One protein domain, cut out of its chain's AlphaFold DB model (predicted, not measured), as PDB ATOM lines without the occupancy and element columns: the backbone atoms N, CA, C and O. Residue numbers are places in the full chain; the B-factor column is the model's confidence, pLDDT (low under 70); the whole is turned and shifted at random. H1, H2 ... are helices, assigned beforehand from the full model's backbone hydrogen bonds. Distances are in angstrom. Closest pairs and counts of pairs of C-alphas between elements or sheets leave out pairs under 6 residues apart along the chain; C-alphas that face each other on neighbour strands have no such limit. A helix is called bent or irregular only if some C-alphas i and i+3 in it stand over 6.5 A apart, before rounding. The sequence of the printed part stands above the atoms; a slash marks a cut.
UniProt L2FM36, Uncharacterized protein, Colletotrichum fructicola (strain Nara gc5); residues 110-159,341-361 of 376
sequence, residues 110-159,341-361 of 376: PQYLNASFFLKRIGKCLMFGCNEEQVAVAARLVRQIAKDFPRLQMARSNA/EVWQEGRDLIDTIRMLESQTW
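What this domain is: This is residues 110 to 159 and 341 to 361 of the 376 residues of an uncharacterized protein of Colletotrichum fructicola (strain Nara gc5) (UniProt L2FM36). Three helices form an elongated up-and-down bundle, their centres in a triangle: H1 and H2 fold back on each other as a hairpin, and H3 packs on H2 and, with residues 353 to 357 alone, on H1. The bundle is closed at that end of H3 and more open between H1 and H3 toward the other, where H2 is kinked near residue 148. The printed part has 71 residues, with three named helices in the order H1, H2, H3, no named strand, and the class all helix. It is compact, with a radius of gyration of the C-alphas of 12.3 A, and spans 37 by 20 by 19 A.

How they stand to each other: Start with H1, residues 115 to 127, and H2, residues 132 to 156: this helical hairpin touches, closest at the C-alphas of Ile 122 and Ala 138, 6.4 A apart, at a shallow tilt of 10 degrees, opposite ways. H2 has a kink of 70 degrees near residue 148 and is irregular, with C-alphas 147 and 150 7.7 A apart. H3, residues 341 to 358, touches H2, closest at the C-alphas of Leu 152 and Gly 346, 5.5 A apart; they run opposite ways at a steep tilt of 38 degrees, only just past shallow. With residues 353 to 357 alone H3 touches H1, closest at the C-alphas of Cys 125 and Glu 357, 5.8 A apart, at a shallow tilt of 31 degrees, the same way. In H1 and H3 every O i to N i+4 pair is within hydrogen-bond range; in H2 19 of 21 are.

Where its parts are: Find C-alpha 115 at (44.353, 32.391, -14.521); from there H1 runs 18.6 A to Met 127. H2 runs 31.7 A from Glu 132, C-alpha at (57.691, 36.638, -33.824), to Arg 156. H3 runs 25.6 A from Glu 341 to C-alpha 358 at (42.106, 40.865, -32.601).

The domain as a whole: The C-alphas of Gly 129 and Ala 159, the two farthest apart, are 37.6 A apart. Residues 160 to 340 are not printed, and C-alphas 159 and 341 are 13.7 A apart across this cut, which lies in the link from H2 to H3. The link from H1 to H2 is tight. The mean pLDDT of the printed part is 93.3, and no printed residue is under 70.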
ATOM      1  N   PRO A 110      33.728  39.955  -4.201       77.12
ATOM      2  CA  PRO A 110      34.576  39.929  -5.375       77.12
ATOM      3  C   PRO A 110      34.409  38.611  -6.124       77.12
ATOM      4  O   PRO A 110      34.434  37.532  -5.529       77.12
ATOM      5  N   GLN A 111      34.284  38.709  -7.442       82.00
ATOM      6  CA  GLN A 111      34.384  37.561  -8.328       82.00
ATOM      7  C   GLN A 111      35.851  37.378  -8.722       82.00
ATOM      8  O   GLN A 111      36.463  38.270  -9.321       82.00
ATOM      9  N   TYR A 112      36.418  36.233  -8.349       84.19
ATOM     10  CA  TYR A 112      37.803  35.884  -8.645       84.19
ATOM     11  C   TYR A 112      37.867  35.080  -9.938       84.19
ATOM     12  O   TYR A 112      37.325  33.979 -10.002       84.19
ATOM     13  N   LEU A 113      38.556  35.613 -10.946       86.25
ATOM     14  CA  LEU A 113      38.764  34.897 -12.204       86.25
ATOM     15  C   LEU A 113      39.910  33.893 -12.060       86.25
ATOM     16  O   LEU A 113      40.869  34.114 -11.312       86.25
ATOM     17  N   ASN A 114      39.845  32.800 -12.817       86.31
ATOM     18  CA  ASN A 114      40.924  31.820 -12.879       86.31
ATOM     19  C   ASN A 114      41.980  32.236 -13.911       86.31
ATOM     20  O   ASN A 114      41.646  32.608 -15.034       86.31
ATOM     21  N   ALA A 115      43.267  32.089 -13.582       91.69
ATOM     22  CA  ALA A 115      44.353  32.391 -14.521       91.69
ATOM     23  C   ALA A 115      44.259  31.563 -15.811       91.69
ATOM     24  O   ALA A 115      44.614  32.034 -16.891       91.69
ATOM     25  N   SER A 116      43.743  30.334 -15.700       91.12
ATOM     26  CA  SER A 116      43.541  29.419 -16.823       91.12
ATOM     27  C   SER A 116      42.670  30.011 -17.927       91.12
ATOM     28  O   SER A 116      42.905  29.698 -19.088       91.12
ATOM     29  N   PHE A 117      41.712  30.879 -17.592       91.88
ATOM     30  CA  PHE A 117      40.871  31.562 -18.573       91.88
ATOM     31  C   PHE A 117      41.716  32.406 -19.539       91.88
ATOM     32  O   PHE A 117      41.645  32.247 -20.756       91.88
ATOM     33  N   PHE A 118      42.603  33.242 -18.999       94.88
ATOM     34  CA  PHE A 118      43.492  34.083 -19.802       94.88
ATOM     35  C   PHE A 118      44.557  33.268 -20.538       94.88
ATOM     36  O   PHE A 118      44.872  33.556 -21.691       94.88
ATOM     37  N   LEU A 119      45.083  32.214 -19.907       96.00
ATOM     38  CA  LEU A 119      46.056  31.327 -20.548       96.00
ATOM     39  C   LEU A 119      45.455  30.574 -21.744       96.00
ATOM     40  O   LEU A 119      46.130  30.446 -22.760       96.00
ATOM     41  N   LYS A 120      44.190  30.131 -21.665       95.75
ATOM     42  CA  LYS A 120      43.465  29.530 -22.799       95.75
ATOM     43  C   LYS A 120      43.326  30.511 -23.964       95.75
ATOM     44  O   LYS A 120      43.608  30.147 -25.100       95.75
ATOM     45  N   ARG A 121      42.950  31.761 -23.676       96.69
ATOM     46  CA  ARG A 121      42.826  32.834 -24.680       96.69
ATOM     47  C   ARG A 121      44.144  33.089 -25.412       96.69
ATOM     48  O   ARG A 121      44.177  33.108 -26.639       96.69
ATOM     49  N   ILE A 122      45.247  33.187 -24.667       97.44
ATOM     50  CA  ILE A 122      46.590  33.328 -25.250       97.44
ATOM     51  C   ILE A 122      46.977  32.075 -26.050       97.44
ATOM     52  O   ILE A 122      47.512  32.195 -27.148       97.44
ATOM     53  N   GLY A 123      46.679  30.877 -25.536       96.81
ATOM     54  CA  GLY A 123      46.915  29.615 -26.241       96.81
ATOM     55  C   GLY A 123      46.202  29.555 -27.592       96.81
ATOM     56  O   GLY A 123      46.814  29.181 -28.586       96.81
ATOM     57  N   LYS A 124      44.948  30.019 -27.654       95.62
ATOM     58  CA  LYS A 124      44.194  30.139 -28.906       95.62
ATOM     59  C   LYS A 124      44.871  31.090 -29.893       95.62
ATOM     60  O   LYS A 124      44.968  30.760 -31.066       95.62
ATOM     61  N   CYS A 125      45.398  32.225 -29.432       95.94
ATOM     62  CA  CYS A 125      46.159  33.133 -30.301       95.94
ATOM     63  C   CYS A 125      47.365  32.422 -30.934       95.94
ATOM     64  O   CYS A 125      47.583  32.536 -32.133       95.94
ATOM     65  N   LEU A 126      48.103  31.632 -30.143       95.06
ATOM     66  CA  LEU A 126      49.259  30.872 -30.629       95.06
ATOM     67  C   LEU A 126      48.871  29.783 -31.645       95.06
ATOM     68  O   LEU A 126      49.630  29.549 -32.579       95.06
ATOM     69  N   MET A 127      47.705  29.145 -31.490       92.88
ATOM     70  CA  MET A 127      47.200  28.123 -32.424       92.88
ATOM     71  C   MET A 127      46.741  28.686 -33.776       92.88
ATOM     72  O   MET A 127      46.732  27.966 -34.763       92.88
ATOM     73  N   PHE A 128      46.351  29.958 -33.845       91.75
ATOM     74  CA  PHE A 128      45.920  30.609 -35.094       91.75
ATOM     75  C   PHE A 128      47.068  31.327 -35.825       91.75
ATOM     76  O   PHE A 128      46.835  32.063 -36.783       91.75
ATOM     77  N   GLY A 129      48.304  31.111 -35.368       87.81
ATOM     78  CA  GLY A 129      49.505  31.719 -35.921       87.81
ATOM     79  C   GLY A 129      49.780  33.098 -35.322       87.81
ATOM     80  O   GLY A 129      49.076  34.072 -35.585       87.81
ATOM     81  N   CYS A 130      50.859  33.186 -34.545       94.75
ATOM     82  CA  CYS A 130      51.452  34.447 -34.104       94.75
ATOM     83  C   CYS A 130      52.754  34.695 -34.875       94.75
ATOM     84  O   CYS A 130      53.563  33.781 -35.034       94.75
ATOM     85  N   ASN A 131      53.010  35.940 -35.275       95.19
ATOM     86  CA  ASN A 131      54.341  36.344 -35.733       95.19
ATOM     87  C   ASN A 131      55.343  36.426 -34.556       95.19
ATOM     88  O   ASN A 131      54.962  36.323 -33.389       95.19
ATOM     89  N   GLU A 132      56.631  36.622 -34.847       96.25
ATOM     90  CA  GLU A 132      57.691  36.638 -33.824       96.25
ATOM     91  C   GLU A 132      57.447  37.683 -32.717       96.25
ATOM     92  O   GLU A 132      57.596  37.386 -31.526       96.25
ATOM     93  N   GLU A 133      56.987  38.883 -33.083       96.81
ATOM     94  CA  GLU A 133      56.666  39.948 -32.128       96.81
ATOM     95  C   GLU A 133      55.479  39.567 -31.228       96.81
ATOM     96  O   GLU A 133      55.533  39.723 -30.004       96.81
ATOM     97  N   GLN A 134      54.422  38.996 -31.807       96.94
ATOM     98  CA  GLN A 134      53.237  38.520 -31.093       96.94
ATOM     99  C   GLN A 134      53.563  37.355 -30.156       96.94
ATOM    100  O   GLN A 134      53.063  37.320 -29.029       96.94
ATOM    101  N   VAL A 135      54.441  36.431 -30.562       97.75
ATOM    102  CA  VAL A 135      54.940  35.353 -29.693       97.75
ATOM    103  C   VAL A 135      55.688  35.940 -28.493       97.75
ATOM    104  O   VAL A 135      55.469  35.508 -27.357       97.75
ATOM    105  N   ALA A 136      56.521  36.964 -28.701       97.81
ATOM    106  CA  ALA A 136      57.220  37.639 -27.610       97.81
ATOM    107  C   ALA A 136      56.244  38.327 -26.631       97.81
ATOM    108  O   ALA A 136      56.419  38.230 -25.408       97.81
ATOM    109  N   VAL A 137      55.186  38.967 -27.146       98.00
ATOM    110  CA  VAL A 137      54.105  39.557 -26.336       98.00
ATOM    111  C   VAL A 137      53.347  38.480 -25.557       98.00
ATOM    112  O   VAL A 137      53.207  38.604 -24.338       98.00
ATOM    113  N   ALA A 138      52.929  37.393 -26.207       98.06
ATOM    114  CA  ALA A 138      52.254  36.264 -25.571       98.06
ATOM    115  C   ALA A 138      53.104  35.660 -24.440       98.06
ATOM    116  O   ALA A 138      52.620  35.462 -23.324       98.06
ATOM    117  N   ALA A 139      54.404  35.451 -24.673       97.88
ATOM    118  CA  ALA A 139      55.330  34.942 -23.664       97.88
ATOM    119  C   ALA A 139      55.510  35.908 -22.478       97.88
ATOM    120  O   ALA A 139      55.704  35.478 -21.336       97.88
ATOM    121  N   ARG A 140      55.468  37.227 -22.713       98.00
ATOM    122  CA  ARG A 140      55.458  38.231 -21.638       98.00
ATOM    123  C   ARG A 140      54.171  38.140 -20.816       98.00
ATOM    124  O   ARG A 140      54.267  38.071 -19.593       98.00
ATOM    125  N   LEU A 141      53.012  38.057 -21.468       97.75
ATOM    126  CA  LEU A 141      51.709  37.928 -20.805       97.75
ATOM    127  C   LEU A 141      51.622  36.658 -19.955       97.75
ATOM    128  O   LEU A 141      51.250  36.733 -18.790       97.75
ATOM    129  N   VAL A 142      52.035  35.502 -20.485       97.56
ATOM    130  CA  VAL A 142      52.042  34.237 -19.728       97.56
ATOM    131  C   VAL A 142      52.915  34.344 -18.478       97.56
ATOM    132  O   VAL A 142      52.501  33.907 -17.404       97.56
ATOM    133  N   ARG A 143      54.100  34.963 -18.578       96.81
ATOM    134  CA  ARG A 143      54.982  35.186 -17.419       96.81
ATOM    135  C   ARG A 143      54.353  36.118 -16.387       96.81
ATOM    136  O   ARG A 143      54.413  35.818 -15.197       96.81
ATOM    137  N   GLN A 144      53.736  37.211 -16.833       96.06
ATOM    138  CA  GLN A 144      53.038  38.148 -15.953       96.06
ATOM    139  C   GLN A 144      51.845  37.475 -15.262       96.06
ATOM    140  O   GLN A 144      51.697  37.596 -14.051       96.06
ATOM    141  N   ILE A 145      51.047  36.680 -15.982       95.56
ATOM    142  CA  ILE A 145      49.937  35.910 -15.403       95.56
ATOM    143  C   ILE A 145      50.461  34.879 -14.397       95.56
ATOM    144  O   ILE A 145      49.932  34.753 -13.297       95.56
ATOM    145  N   ALA A 146      51.515  34.138 -14.728       93.12
ATOM    146  CA  ALA A 146      52.061  33.126 -13.827       93.12
ATOM    147  C   ALA A 146      52.591  33.723 -12.511       93.12
ATOM    148  O   ALA A 146      52.518  33.072 -11.471       93.12
ATOM    149  N   LYS A 147      53.126  34.948 -12.558       93.06
ATOM    150  CA  LYS A 147      53.779  35.596 -11.418       93.06
ATOM    151  C   LYS A 147      52.846  36.508 -10.620       93.06
ATOM    152  O   LYS A 147      52.802  36.421  -9.397       93.06
ATOM    153  N   ASP A 148      52.125  37.385 -11.309       94.38
ATOM    154  CA  ASP A 148      51.486  38.559 -10.712       94.38
ATOM    155  C   ASP A 148      49.956  38.477 -10.714       94.38
ATOM    156  O   ASP A 148      49.302  39.280 -10.051       94.38
ATOM    157  N   PHE A 149      49.361  37.481 -11.374       93.44
ATOM    158  CA  PHE A 149      47.906  37.320 -11.418       93.44
ATOM    159  C   PHE A 149      47.206  37.291 -10.049       93.44
ATOM    160  O   PHE A 149      46.173  37.954  -9.931       93.44
ATOM    161  N   PRO A 150      47.745  36.638  -8.994       93.00
ATOM    162  CA  PRO A 150      47.150  36.730  -7.663       93.00
ATOM    163  C   PRO A 150      47.049  38.187  -7.197       93.00
ATOM    164  O   PRO A 150      46.002  38.626  -6.738       93.00
ATOM    165  N   ARG A 151      48.126  38.963  -7.369       94.62
ATOM    166  CA  ARG A 151      48.186  40.376  -6.981       94.62
ATOM    167  C   ARG A 151      47.169  41.204  -7.770       94.62
ATOM    168  O   ARG A 151      46.437  41.982  -7.169       94.62
ATOM    169  N   LEU A 152      47.084  41.001  -9.085       93.06
ATOM    170  CA  LEU A 152      46.155  41.727  -9.959       93.06
ATOM    171  C   LEU A 152      44.686  41.433  -9.606       93.06
ATOM    172  O   LEU A 152      43.882  42.355  -9.475       93.06
ATOM    173  N   GLN A 153      44.337  40.164  -9.367       90.81
ATOM    174  CA  GLN A 153      42.984  39.771  -8.945       90.81
ATOM    175  C   GLN A 153      42.601  40.352  -7.581       90.81
ATOM    176  O   GLN A 153      41.458  40.753  -7.369       90.81
ATOM    177  N   MET A 154      43.550  40.404  -6.648       91.00
ATOM    178  CA  MET A 154      43.313  40.919  -5.298       91.00
ATOM    179  C   MET A 154      43.214  42.443  -5.267       91.00
ATOM    180  O   MET A 154      42.398  42.985  -4.527       91.00
ATOM    181  N   ALA A 155      43.961  43.149  -6.117       89.12
ATOM    182  CA  ALA A 155      43.755  44.582  -6.294       89.12
ATOM    183  C   ALA A 155      42.333  44.858  -6.801       89.12
ATOM    184  O   ALA A 155      41.640  45.689  -6.217       89.12
ATOM    185  N   ARG A 156      41.849  44.062  -7.774       85.44
ATOM    186  CA  ARG A 156      40.476  44.154  -8.305       85.44
ATOM    187  C   ARG A 156      39.395  44.022  -7.224       85.44
ATOM    188  O   ARG A 156      38.312  44.594  -7.331       85.44
ATOM    189  N   SER A 157      39.671  43.267  -6.162       84.88
ATOM    190  CA  SER A 157      38.739  43.098  -5.050       84.88
ATOM    191  C   SER A 157      38.820  44.199  -3.985       84.88
ATOM    192  O   SER A 157      37.995  44.183  -3.078       84.88
ATOM    193  N   ASN A 158      39.729  45.177  -4.095       86.81
ATOM    194  CA  ASN A 158      40.165  46.097  -3.024       86.81
ATOM    195  C   ASN A 158      40.830  45.388  -1.834       86.81
ATOM    196  O   ASN A 158      40.803  45.885  -0.708       86.81
ATOM    197  N   ALA A 159      41.418  44.210  -2.039       91.12
ATOM    198  CA  ALA A 159      42.307  43.657  -1.029       91.12
ATOM    199  C   ALA A 159      43.634  44.427  -1.013       91.12
ATOM    200  O   ALA A 159      44.116  44.905  -2.043       91.12
ATOM    201  N   GLU A 341      47.615  51.969  -9.469       89.00
ATOM    202  CA  GLU A 341      48.703  51.420 -10.285       89.00
ATOM    203  C   GLU A 341      48.475  49.935 -10.604       89.00
ATOM    204  O   GLU A 341      48.487  49.538 -11.763       89.00
ATOM    205  N   VAL A 342      48.165  49.120  -9.591       89.75
ATOM    206  CA  VAL A 342      47.949  47.672  -9.758       89.75
ATOM    207  C   VAL A 342      46.664  47.386 -10.532       89.75
ATOM    208  O   VAL A 342      46.594  46.436 -11.312       89.75
ATOM    209  N   TRP A 343      45.646  48.221 -10.332       85.94
ATOM    210  CA  TRP A 343      44.428  48.192 -11.133       85.94
ATOM    211  C   TRP A 343      44.703  48.483 -12.605       85.94
ATOM    212  O   TRP A 343      44.189  47.771 -13.469       85.94
ATOM    213  N   GLN A 344      45.523  49.495 -12.888       90.38
ATOM    214  CA  GLN A 344      45.900  49.839 -14.250       90.38
ATOM    215  C   GLN A 344      46.693  48.708 -14.905       90.38
ATOM    216  O   GLN A 344      46.340  48.295 -16.002       90.38
ATOM    217  N   GLU A 345      47.655  48.110 -14.198       93.31
ATOM    218  CA  GLU A 345      48.382  46.933 -14.692       93.31
ATOM    219  C   GLU A 345      47.444  45.768 -15.060       93.31
ATOM    220  O   GLU A 345      47.687  45.038 -16.023       93.31
ATOM    221  N   GLY A 346      46.369  45.572 -14.289       91.69
ATOM    222  CA  GLY A 346      45.355  44.556 -14.565       91.69
ATOM    223  C   GLY A 346      44.546  44.854 -15.830       91.69
ATOM    224  O   GLY A 346      44.289  43.936 -16.609       91.69
ATOM    225  N   ARG A 347      44.180  46.124 -16.050       91.06
ATOM    226  CA  ARG A 347      43.519  46.577 -17.285       91.06
ATOM    227  C   ARG A 347      44.433  46.414 -18.492       91.06
ATOM    228  O   ARG A 347      44.050  45.737 -19.440       91.06
ATOM    229  N   ASP A 348      45.667  46.900 -18.396       94.94
ATOM    230  CA  ASP A 348      46.659  46.818 -19.470       94.94
ATOM    231  C   ASP A 348      46.908  45.361 -19.896       94.94
ATOM    232  O   ASP A 348      47.048  45.063 -21.084       94.94
ATOM    233  N   LEU A 349      46.917  44.422 -18.940       95.50
ATOM    234  CA  LEU A 349      47.017  42.989 -19.223       95.50
ATOM    235  C   LEU A 349      45.833  42.489 -20.061       95.50
ATOM    236  O   LEU A 349      46.042  41.771 -21.039       95.50
ATOM    237  N   ILE A 350      44.603  42.847 -19.685       94.25
ATOM    238  CA  ILE A 350      43.386  42.429 -20.397       94.25
ATOM    239  C   ILE A 350      43.343  43.055 -21.793       94.25
ATOM    240  O   ILE A 350      43.061  42.348 -22.762       94.25
ATOM    241  N   ASP A 351      43.678  44.336 -21.912       96.06
ATOM    242  CA  ASP A 351      43.686  45.057 -23.186       96.06
ATOM    243  C   ASP A 351      44.759  44.514 -24.128       96.06
ATOM    244  O   ASP A 351      44.497  44.297 -25.310       96.06
ATOM    245  N   THR A 352      45.939  44.176 -23.606       97.38
ATOM    246  CA  THR A 352      46.994  43.536 -24.405       97.38
ATOM    247  C   THR A 352      46.557  42.152 -24.898       97.38
ATOM    248  O   THR A 352      46.862  41.788 -26.032       97.38
ATOM    249  N   ILE A 353      45.821  41.379 -24.086       97.38
ATOM    250  CA  ILE A 353      45.230  40.105 -24.530       97.38
ATOM    251  C   ILE A 353      44.202  40.358 -25.636       97.38
ATOM    252  O   ILE A 353      44.295  39.727 -26.681       97.38
ATOM    253  N   ARG A 354      43.265  41.299 -25.452       96.75
ATOM    254  CA  ARG A 354      42.249  41.648 -26.466       96.75
ATOM    255  C   ARG A 354      42.893  42.090 -27.784       96.75
ATOM    256  O   ARG A 354      42.477  41.650 -28.854       96.75
ATOM    257  N   MET A 355      43.943  42.907 -27.709       97.06
ATOM    258  CA  MET A 355      44.733  43.316 -28.867       97.06
ATOM    259  C   MET A 355      45.348  42.098 -29.566       97.06
ATOM    260  O   MET A 355      45.183  41.948 -30.776       97.06
ATOM    261  N   LEU A 356      45.997  41.198 -28.821       97.19
ATOM    262  CA  LEU A 356      46.584  39.981 -29.386       97.19
ATOM    263  C   LEU A 356      45.526  39.101 -30.071       97.19
ATOM    264  O   LEU A 356      45.763  38.602 -31.167       97.19
ATOM    265  N   GLU A 357      44.346  38.950 -29.471       97.06
ATOM    266  CA  GLU A 357      43.239  38.190 -30.065       97.06
ATOM    267  C   GLU A 357      42.755  38.811 -31.375       97.06
ATOM    268  O   GLU A 357      42.611  38.096 -32.366       97.06
ATOM    269  N   SER A 358      42.551  40.134 -31.403       95.88
ATOM    270  CA  SER A 358      42.106  40.865 -32.601       95.88
ATOM    271  C   SER A 358      43.081  40.750 -33.776       95.88
ATOM    272  O   SER A 358      42.674  40.796 -34.932       95.88
ATOM    273  N   GLN A 359      44.369  40.562 -33.485       94.56
ATOM    274  CA  GLN A 359      45.422  40.428 -34.489       94.56
ATOM    275  C   GLN A 359      45.701  38.974 -34.906       94.56
ATOM    276  O   GLN A 359      46.559  38.758 -35.761       94.56
ATOM    277  N   THR A 360      45.038  37.983 -34.299       93.56
ATOM    278  CA  THR A 360      45.330  36.553 -34.517       93.56
ATOM    279  C   THR A 360      44.087  35.780 -34.947       93.56
ATOM    280  O   THR A 360      43.869  35.590 -36.145       93.56
ATOM    281  N   TRP A 361      43.259  35.345 -33.993       92.69
ATOM    282  CA  TRP A 361      42.095  34.495 -34.245       92.69
ATOM    283  C   TRP A 361      40.785  35.277 -34.372       92.69
ATOM    284  O   TRP A 361      39.849  34.796 -35.001       92.69
TER     285      TRP A 361